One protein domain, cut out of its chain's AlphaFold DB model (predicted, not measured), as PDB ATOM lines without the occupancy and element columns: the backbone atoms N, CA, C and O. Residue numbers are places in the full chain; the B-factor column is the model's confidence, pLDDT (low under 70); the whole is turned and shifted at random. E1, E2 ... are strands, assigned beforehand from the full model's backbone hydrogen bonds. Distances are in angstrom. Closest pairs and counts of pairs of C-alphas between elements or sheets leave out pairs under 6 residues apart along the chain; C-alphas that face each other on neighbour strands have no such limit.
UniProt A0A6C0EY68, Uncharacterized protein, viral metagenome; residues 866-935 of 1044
ATOM      1  N   LEU A 866     133.456 131.769  89.850       89.88
ATOM      2  CA  LEU A 866     133.958 133.102  90.156       89.88
ATOM      3  C   LEU A 866     134.233 133.804  88.813       89.88
ATOM      4  O   LEU A 866     134.404 133.099  87.813       89.88
ATOM      5  N   PRO A 867     134.274 135.148  88.756       92.31
ATOM      6  CA  PRO A 867     134.716 135.842  87.549       92.31
ATOM      7  C   PRO A 867     136.161 135.434  87.218       92.31
ATOM      8  O   PRO A 867     136.923 135.029  88.101       92.31
ATOM      9  N   THR A 868     136.545 135.508  85.953       89.62
ATOM     10  CA  THR A 868     137.806 134.966  85.445       89.62
ATOM     11  C   THR A 868     139.014 135.546  86.194       89.62
ATOM     12  O   THR A 868     139.124 136.745  86.451       89.62
ATOM     13  N   GLY A 869     139.926 134.664  86.610       89.31
ATOM     14  CA  GLY A 869     141.080 135.009  87.448       89.31
ATOM     15  C   GLY A 869     140.805 135.099  88.952       89.31
ATOM     16  O   GLY A 869     141.758 135.214  89.713       89.31
ATOM     17  N   TRP A 870     139.559 135.021  89.425       94.00
ATOM     18  CA  TRP A 870     139.287 134.912  90.862       94.00
ATOM     19  C   TRP A 870     139.340 133.456  91.338       94.00
ATOM     20  O   TRP A 870     138.639 132.593  90.811       94.00
ATOM     21  N   ILE A 871     140.129 133.201  92.381       94.31
ATOM     22  CA  ILE A 871     140.224 131.916  93.082       94.31
ATOM     23  C   ILE A 871     139.677 132.019  94.510       94.31
ATOM     24  O   ILE A 871     139.625 133.105  95.095       94.31
ATOM     25  N   GLU A 872     139.246 130.883  95.063       95.88
ATOM     26  CA  GLU A 872     138.809 130.748  96.456       95.88
ATOM     27  C   GLU A 872     139.961 130.178  97.300       95.88
ATOM     28  O   GLU A 872     140.418 129.064  97.046       95.88
ATOM     29  N   GLU A 873     140.426 130.926  98.302       96.44
ATOM     30  CA  GLU A 873     141.462 130.501  99.252       96.44
ATOM     31  C   GLU A 873     140.924 130.473 100.689       96.44
ATOM     32  O   GLU A 873     139.940 131.136 101.023       96.44
ATOM     33  N   VAL A 874     141.581 129.712 101.570       92.44
ATOM     34  CA  VAL A 874     141.224 129.616 102.993       92.44
ATOM     35  C   VAL A 874     142.355 130.179 103.843       92.44
ATOM     36  O   VAL A 874     143.455 129.637 103.853       92.44
ATOM     37  N   ASP A 875     142.069 131.240 104.597       94.00
ATOM     38  CA  ASP A 875     142.988 131.833 105.571       94.00
ATOM     39  C   ASP A 875     143.303 130.808 106.683       94.00
ATOM     40  O   ASP A 875     142.413 130.507 107.495       94.00
ATOM     41  N   PRO A 876     144.548 130.292 106.773       90.88
ATOM     42  CA  PRO A 876     144.909 129.251 107.732       90.88
ATOM     43  C   PRO A 876     144.911 129.752 109.183       90.88
ATOM     44  O   PRO A 876     144.886 128.941 110.105       90.88
ATOM     45  N   ALA A 877     144.919 131.070 109.417       85.69
ATOM     46  CA  ALA A 877     144.878 131.647 110.757       85.69
ATOM     47  C   ALA A 877     143.448 131.846 111.290       85.69
ATOM     48  O   ALA A 877     143.274 132.050 112.497       85.69
ATOM     49  N   THR A 878     142.413 131.817 110.435       94.12
ATOM     50  CA  THR A 878     141.018 131.998 110.885       94.12
ATOM     51  C   THR A 878     139.986 131.010 110.334       94.12
ATOM     52  O   THR A 878     138.813 131.137 110.711       94.12
ATOM     53  N   GLU A 879     140.404 130.044 109.508       92.44
ATOM     54  CA  GLU A 879     139.554 129.053 108.820       92.44
ATOM     55  C   GLU A 879     138.436 129.725 108.005       92.44
ATOM     56  O   GLU A 879     137.260 129.351 108.059       92.44
ATOM     57  N   ARG A 880     138.785 130.800 107.288       88.44
ATOM     58  CA  ARG A 880     137.832 131.587 106.498       88.44
ATOM     59  C   ARG A 880     138.197 131.590 105.037       88.44
ATOM     60  O   ARG A 880     139.314 131.938 104.679       88.44
ATOM     61  N   VAL A 881     137.184 131.339 104.223       92.19
ATOM     62  CA  VAL A 881     137.215 131.649 102.803       92.19
ATOM     63  C   VAL A 881     137.457 133.147 102.585       92.19
ATOM     64  O   VAL A 881     136.799 133.992 103.205       92.19
ATOM     65  N   PHE A 882     138.382 133.449 101.683       95.50
ATOM     66  CA  PHE A 882     138.570 134.738 101.035       95.50
ATOM     67  C   PHE A 882     138.846 134.510  99.542       95.50
ATOM     68  O   PHE A 882     139.127 133.395  99.109       95.50
ATOM     69  N   TYR A 883     138.709 135.561  98.743       96.69
ATOM     70  CA  TYR A 883     138.809 135.488  97.289       96.69
ATOM     71  C   TYR A 883     139.991 136.320  96.815       96.69
ATOM     72  O   TYR A 883     140.117 137.468  97.239       96.69
ATOM     73  N   VAL A 884     140.831 135.761  95.947       95.31
ATOM     74  CA  VAL A 884     142.031 136.420  95.400       95.31
ATOM     75  C   VAL A 884     141.914 136.485  93.886       95.31
ATOM     76  O   VAL A 884     141.563 135.489  93.262       95.31
ATOM     77  N   ASN A 885     142.206 137.634  93.281       93.88
ATOM     78  CA  ASN A 885     142.335 137.746  91.833       93.88
ATOM     79  C   ASN A 885     143.797 137.542  91.418       93.88
ATOM     80  O   ASN A 885     144.667 138.315  91.813       93.88
ATOM     81  N   THR A 886     144.073 136.525  90.608       94.25
ATOM     82  CA  THR A 886     145.433 136.137  90.204       94.25
ATOM     83  C   THR A 886     146.078 137.090  89.195       94.25
ATOM     84  O   THR A 886     147.300 137.091  89.068       94.25
ATOM     85  N   PHE A 887     145.299 137.931  88.501       86.69
ATOM     86  CA  PHE A 887     145.826 138.900  87.532       86.69
ATOM     87  C   PHE A 887     146.280 140.219  88.173       86.69
ATOM     88  O   PHE A 887     147.173 140.876  87.637       86.69
ATOM     89  N   ASN A 888     145.674 140.632  89.293       89.19
ATOM     90  CA  ASN A 888     145.962 141.918  89.948       89.19
ATOM     91  C   ASN A 888     146.268 141.830  91.460       89.19
ATOM     92  O   ASN A 888     146.530 142.857  92.087       89.19
ATOM     93  N   ASN A 889     146.276 140.626  92.042       93.19
ATOM     94  CA  ASN A 889     146.547 140.334  93.457       93.19
ATOM     95  C   ASN A 889     145.620 141.039  94.473       93.19
ATOM     96  O   ASN A 889     145.934 141.107  95.666       93.19
ATOM     97  N   LEU A 890     144.456 141.545  94.046       91.50
ATOM     98  CA  LEU A 890     143.440 142.056  94.966       91.50
ATOM     99  C   LEU A 890     142.756 140.904  95.712       91.50
ATOM    100  O   LEU A 890     142.463 139.861  95.129       91.50
ATOM    101  N   SER A 891     142.452 141.114  96.996       94.00
ATOM    102  CA  SER A 891     141.786 140.119  97.844       94.00
ATOM    103  C   SER A 891     140.559 140.673  98.575       94.00
ATOM    104  O   SER A 891     140.560 141.798  99.076       94.00
ATOM    105  N   TYR A 892     139.492 139.870  98.635       92.75
ATOM    106  CA  TYR A 892     138.190 140.250  99.189       92.75
ATOM    107  C   TYR A 892     137.620 139.172 100.122       92.75
ATOM    108  O   TYR A 892     137.650 137.979  99.840       92.75
ATOM    109  N   TRP A 893     137.021 139.611 101.233       92.94
ATOM    110  CA  TRP A 893     136.306 138.744 102.189       92.94
ATOM    111  C   TRP A 893     134.866 138.407 101.770       92.94
ATOM    112  O   TRP A 893     134.207 137.597 102.419       92.94
ATOM    113  N   ASN A 894     134.368 139.062 100.723       91.19
ATOM    114  CA  ASN A 894     133.083 138.776 100.099       91.19
ATOM    115  C   ASN A 894     133.354 138.134  98.739       91.19
ATOM    116  O   ASN A 894     134.312 138.518  98.070       91.19
ATOM    117  N   ARG A 895     132.485 137.212  98.316       91.12
ATOM    118  CA  ARG A 895     132.548 136.621  96.978       91.12
ATOM    119  C   ARG A 895     132.402 137.717  95.909       91.12
ATOM    120  O   ARG A 895     131.423 138.464  95.991       91.12
ATOM    121  N   PRO A 896     133.323 137.827  94.933       91.81
ATOM    122  CA  PRO A 896     133.158 138.720  93.795       91.81
ATOM    123  C   PRO A 896     131.968 138.258  92.945       91.81
ATOM    124  O   PRO A 896     131.767 137.061  92.737       91.81
ATOM    125  N   LEU A 897     131.175 139.214  92.467       91.00
ATOM    126  CA  LEU A 897     130.031 138.998  91.584       91.00
ATOM    127  C   LEU A 897     130.101 140.041  90.470       91.00
ATOM    128  O   LEU A 897     130.412 141.200  90.743       91.00
ATOM    129  N   ILE A 898     129.793 139.639  89.239       89.12
ATOM    130  CA  ILE A 898     129.625 140.577  88.124       89.12
ATOM    131  C   ILE A 898     128.331 141.375  88.385       89.12
ATOM    132  O   ILE A 898     127.306 140.752  88.686       89.12
ATOM    133  N   PRO A 899     128.344 142.723  88.339       88.88
ATOM    134  CA  PRO A 899     127.135 143.507  88.579       88.88
ATOM    135  C   PRO A 899     126.068 143.245  87.497       88.88
ATOM    136  O   PRO A 899     126.428 143.004  86.343       88.88
ATOM    137  N   PRO A 900     124.761 143.331  87.812       84.69
ATOM    138  CA  PRO A 900     123.702 143.180  86.815       84.69
ATOM    139  C   PRO A 900     123.902 144.113  85.610       84.69
ATOM    140  O   PRO A 900     124.236 145.284  85.774       84.69
ATOM    141  N   GLY A 901     123.706 143.579  84.403       89.31
ATOM    142  CA  GLY A 901     123.959 144.287  83.143       89.31
ATOM    143  C   GLY A 901     125.404 144.205  82.639       89.31
ATOM    144  O   GLY A 901     125.626 144.421  81.456       89.31
ATOM    145  N   TRP A 902     126.385 143.831  83.463       93.25
ATOM    146  CA  TRP A 902     127.757 143.620  82.991       93.25
ATOM    147  C   TRP A 902     127.995 142.174  82.547       93.25
ATOM    148  O   TRP A 902     127.458 141.227  83.121       93.25
ATOM    149  N   MET A 903     128.828 142.010  81.523       90.75
ATOM    150  CA  MET A 903     129.297 140.732  80.990       90.75
ATOM    151  C   MET A 903     130.826 140.712  80.998       90.75
ATOM    152  O   MET A 903     131.460 141.742  80.774       90.75
ATOM    153  N   GLU A 904     131.417 139.553  81.276       93.69
ATOM    154  CA  GLU A 904     132.869 139.345  81.246       93.69
ATOM    155  C   GLU A 904     133.294 138.805  79.877       93.69
ATOM    156  O   GLU A 904     132.692 137.867  79.353       93.69
ATOM    157  N   TYR A 905     134.350 139.392  79.326       93.38
ATOM    158  CA  TYR A 905     135.022 138.987  78.098       93.38
ATOM    159  C   TYR A 905     136.503 138.759  78.397       93.38
ATOM    160  O   TYR A 905     137.042 139.327  79.345       93.38
ATOM    161  N   ILE A 906     137.176 137.946  77.585       90.38
ATOM    162  CA  ILE A 906     138.631 137.775  77.654       90.38
ATOM    163  C   ILE A 906     139.240 138.491  76.450       90.38
ATOM    164  O   ILE A 906     138.834 138.258  75.310       90.38
ATOM    165  N   ASP A 907     140.195 139.374  76.712       91.62
ATOM    166  CA  ASP A 907     141.017 140.026  75.702       91.62
ATOM    167  C   ASP A 907     141.938 138.987  75.038       91.62
ATOM    168  O   ASP A 907     142.654 138.249  75.721       91.62
ATOM    169  N   ALA A 908     141.878 138.885  73.709       90.56
ATOM    170  CA  ALA A 908     142.509 137.792  72.967       90.56
ATOM    171  C   ALA A 908     144.043 137.901  72.893       90.56
ATOM    172  O   ALA A 908     144.715 136.873  72.813       90.56
ATOM    173  N   ASP A 909     144.588 139.120  72.953       89.75
ATOM    174  CA  ASP A 909     146.025 139.381  72.816       89.75
ATOM    175  C   ASP A 909     146.765 139.286  74.162       89.75
ATOM    176  O   ASP A 909     147.937 138.910  74.217       89.75
ATOM    177  N   THR A 910     146.088 139.613  75.269       92.75
ATOM    178  CA  THR A 910     146.670 139.649  76.622       92.75
ATOM    179  C   THR A 910     146.177 138.541  77.552       92.75
ATOM    180  O   THR A 910     146.775 138.334  78.612       92.75
ATOM    181  N   GLY A 911     145.090 137.844  77.202       89.69
ATOM    182  CA  GLY A 911     144.463 136.806  78.027       89.69
ATOM    183  C   GLY A 911     143.796 137.321  79.310       89.69
ATOM    184  O   GLY A 911     143.472 136.524  80.193       89.69
ATOM    185  N   LYS A 912     143.615 138.641  79.452       89.56
ATOM    186  CA  LYS A 912     143.036 139.273  80.645       89.56
ATOM    187  C   LYS A 912     141.517 139.425  80.521       89.56
ATOM    188  O   LYS A 912     141.024 139.674  79.423       89.56
ATOM    189  N   PRO A 913     140.763 139.333  81.629       90.88
ATOM    190  CA  PRO A 913     139.347 139.657  81.623       90.88
ATOM    191  C   PRO A 913     139.127 141.172  81.535       90.88
ATOM    192  O   PRO A 913     139.777 141.940  82.247       90.88
ATOM    193  N   TYR A 914     138.160 141.579  80.722       94.31
ATOM    194  CA  TYR A 914     137.559 142.911  80.739       94.31
ATOM    195  C   TYR A 914     136.036 142.780  80.807       94.31
ATOM    196  O   TYR A 914     135.459 141.753  80.446       94.31
ATOM    197  N   TYR A 915     135.368 143.812  81.306       95.81
ATOM    198  CA  TYR A 915     133.931 143.797  81.559       95.81
ATOM    199  C   TYR A 915     133.241 144.818  80.664       95.81
ATOM    200  O   TYR A 915     133.740 145.932  80.532       95.81
ATOM    201  N   VAL A 916     132.093 144.462  80.083       94.88
ATOM    202  CA  VAL A 916     131.279 145.353  79.239       94.88
ATOM    203  C   VAL A 916     129.844 145.395  79.752       94.88
ATOM    204  O   VAL A 916     129.234 144.353  79.989       94.88
ATOM    205  N   ASN A 917     129.291 146.592  79.911       94.50
ATOM    206  CA  ASN A 917     127.898 146.814  80.280       94.50
ATOM    207  C   ASN A 917     126.997 146.675  79.042       94.50
ATOM    208  O   ASN A 917     127.052 147.501  78.129       94.50
ATOM    209  N   SER A 918     126.143 145.652  79.013       89.44
ATOM    210  CA  SER A 918     125.248 145.344  77.891       89.44
ATOM    211  C   SER A 918     124.202 146.429  77.616       89.44
ATOM    212  O   SER A 918     123.692 146.507  76.501       89.44
ATOM    213  N   ALA A 919     123.893 147.273  78.606       86.75
ATOM    214  CA  ALA A 919     122.887 148.326  78.496       86.75
ATOM    215  C   ALA A 919     123.460 149.698  78.092       86.75
ATOM    216  O   ALA A 919     122.717 150.526  77.567       86.75
ATOM    217  N   THR A 920     124.750 149.961  78.339       94.56
ATOM    218  CA  THR A 920     125.383 151.275  78.075       94.56
ATOM    219  C   THR A 920     126.546 151.226  77.082       94.56
ATOM    220  O   THR A 920     126.909 152.266  76.538       94.56
ATOM    221  N   GLY A 921     127.140 150.053  76.837       94.75
ATOM    222  CA  GLY A 921     128.363 149.900  76.039       94.75
ATOM    223  C   GLY A 921     129.652 150.329  76.758       94.75
ATOM    224  O   GLY A 921     130.724 150.313  76.153       94.75
ATOM    225  N   GLU A 922     129.573 150.711  78.036       95.00
ATOM    226  CA  GLU A 922     130.742 151.032  78.864       95.00
ATOM    227  C   GLU A 922     131.612 149.788  79.085       95.00
ATOM    228  O   GLU A 922     131.089 148.691  79.284       95.00
ATOM    229  N   HIS A 923     132.936 149.958  79.095       95.44
ATOM    230  CA  HIS A 923     133.905 148.888  79.346       95.44
ATOM    231  C   HIS A 923     134.832 149.216  80.529       95.44
ATOM    232  O   HIS A 923     135.026 150.383  80.869       95.44
ATOM    233  N   SER A 924     135.385 148.184  81.172       93.94
ATOM    234  CA  SER A 924     136.291 148.309  82.321       93.94
ATOM    235  C   SER A 924     137.285 147.145  82.399       93.94
ATOM    236  O   SER A 924     136.879 145.984  82.425       93.94
ATOM    237  N   ASP A 925     138.574 147.456  82.552       92.25
ATOM    238  CA  ASP A 925     139.675 146.484  82.731       92.25
ATOM    239  C   ASP A 925     139.703 145.846  84.137       92.25
ATOM    240  O   ASP A 925     140.567 145.035  84.473       92.25
ATOM    241  N   THR A 926     138.783 146.258  85.011       90.25
ATOM    242  CA  THR A 926     138.612 145.712  86.360       90.25
ATOM    243  C   THR A 926     137.144 145.413  86.620       90.25
ATOM    244  O   THR A 926     136.270 146.096  86.082       90.25
ATOM    245  N   LEU A 927     136.871 144.401  87.452       88.94
ATOM    246  CA  LEU A 927     135.510 144.054  87.864       88.94
ATOM    247  C   LEU A 927     134.839 145.317  88.435       88.94
ATOM    248  O   LEU A 927     135.339 145.825  89.445       88.94
ATOM    249  N   PRO A 928     133.763 145.842  87.817       89.81
ATOM    250  CA  PRO A 928     133.207 147.123  88.222       89.81
ATOM    251  C   PRO A 928     132.743 147.049  89.676       89.81
ATOM    252  O   PRO A 928     131.986 146.152  90.055       89.81
ATOM    253  N   ASP A 929     133.224 147.982  90.496       83.50
ATOM    254  CA  ASP A 929     132.849 148.087  91.905       83.50
ATOM    255  C   ASP A 929     131.327 148.278  91.967       83.50
ATOM    256  O   ASP A 929     130.822 149.285  91.472       83.50
ATOM    257  N   VAL A 930     130.598 147.285  92.503       72.81
ATOM    258  CA  VAL A 930     129.123 147.278  92.551       72.81
ATOM    259  C   VAL A 930     128.677 148.583  93.198       72.81
ATOM    260  O   VAL A 930     128.891 148.772  94.402       72.81
ATOM    261  N   ASP A 931     128.141 149.499  92.385       55.53
ATOM    262  CA  ASP A 931     128.107 150.899  92.791       55.53
ATOM    263  C   ASP A 931     127.289 151.052  94.071       55.53
ATOM    264  O   ASP A 931     126.179 150.542  94.220       55.53
ATOM    265  N   LYS A 932     127.859 151.785  95.021       47.41
ATOM    266  CA  LYS A 932     127.307 152.005  96.357       47.41
ATOM    267  C   LYS A 932     126.052 152.892  96.304       47.41
ATOM    268  O   LYS A 932     125.416 153.093  97.339       47.41
ATOM    269  N   THR A 933     125.690 153.395  95.117       40.31
ATOM    270  CA  THR A 933     124.388 154.001  94.808       40.31
ATOM    271  C   THR A 933     123.277 152.973  94.532       40.31
ATOM    272  O   THR A 933     122.119 153.272  94.836       40.31
ATOM    273  N   TYR A 934     123.587 151.761  94.045       42.59
ATOM    274  CA  TYR A 934     122.600 150.689  93.868       42.59
ATOM    275  C   TYR A 934     122.171 150.132  95.242       42.59
ATOM    276  O   TYR A 934     123.006 149.652  96.015       42.59
ATOM    277  N   PRO A 935     120.868 150.150  95.594       41.72
ATOM    278  CA  PRO A 935     120.397 149.794  96.937       41.72
ATOM    279  C   PRO A 935     120.352 148.276  97.240       41.72
ATOM    280  O   PRO A 935     119.799 147.863  98.265       41.72
TER     281      PRO A 935
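What this domain is: This is residues 866 to 935 of the 1044 residues of an uncharacterized protein of viral metagenome (UniProt A0A6C0EY68). With little regular structure, the model shows two small strand hairpins, E1-E2 and E3-E4, set apart and turned crosswise, joined by a long link; in each, a short stretch folds back beside the second strand. The printed part has 70 residues, 22 of them in four named strands, E1 to E4 in chain order; it is all strand, in two antiparallel sheets. It is only just loose, close to compact, with radius of gyration of the C-alphas 13.5 A, and flat, spanning 42 by 36 by 14 A.

Where its parts are: Find C-alpha 870 at (139.287, 134.912, 90.862); E1 runs to 875, 15.5 A. E2 is residues 880 to 885, 16.5 A. E3 is residues 902 to 906, and E4, residues 913 to 917, ends at (127.898, 146.814, 80.280).

How they stand to each other: In hairpin E1-E2, at 146 degrees, look for N 871 and O 884, 2.8 A apart, within hydrogen-bond range. In hairpin E3-E4, at 149 degrees, find N 903 and O 916, also 2.8 A. Residues 891 to 892 pair antiparallel with 883 to 884 of E2, and 923 to 924 with 915 to 916 of E4. E1 and E2 are apart from E3 and E4.

The domain as a whole: The C-alphas farthest apart, of Ala 877 and Thr 920, are 42.8 A apart. The printed part has no cut. The link E2 to E3 is long, 16 residues. Residues 931 to 935 have pLDDT under 70.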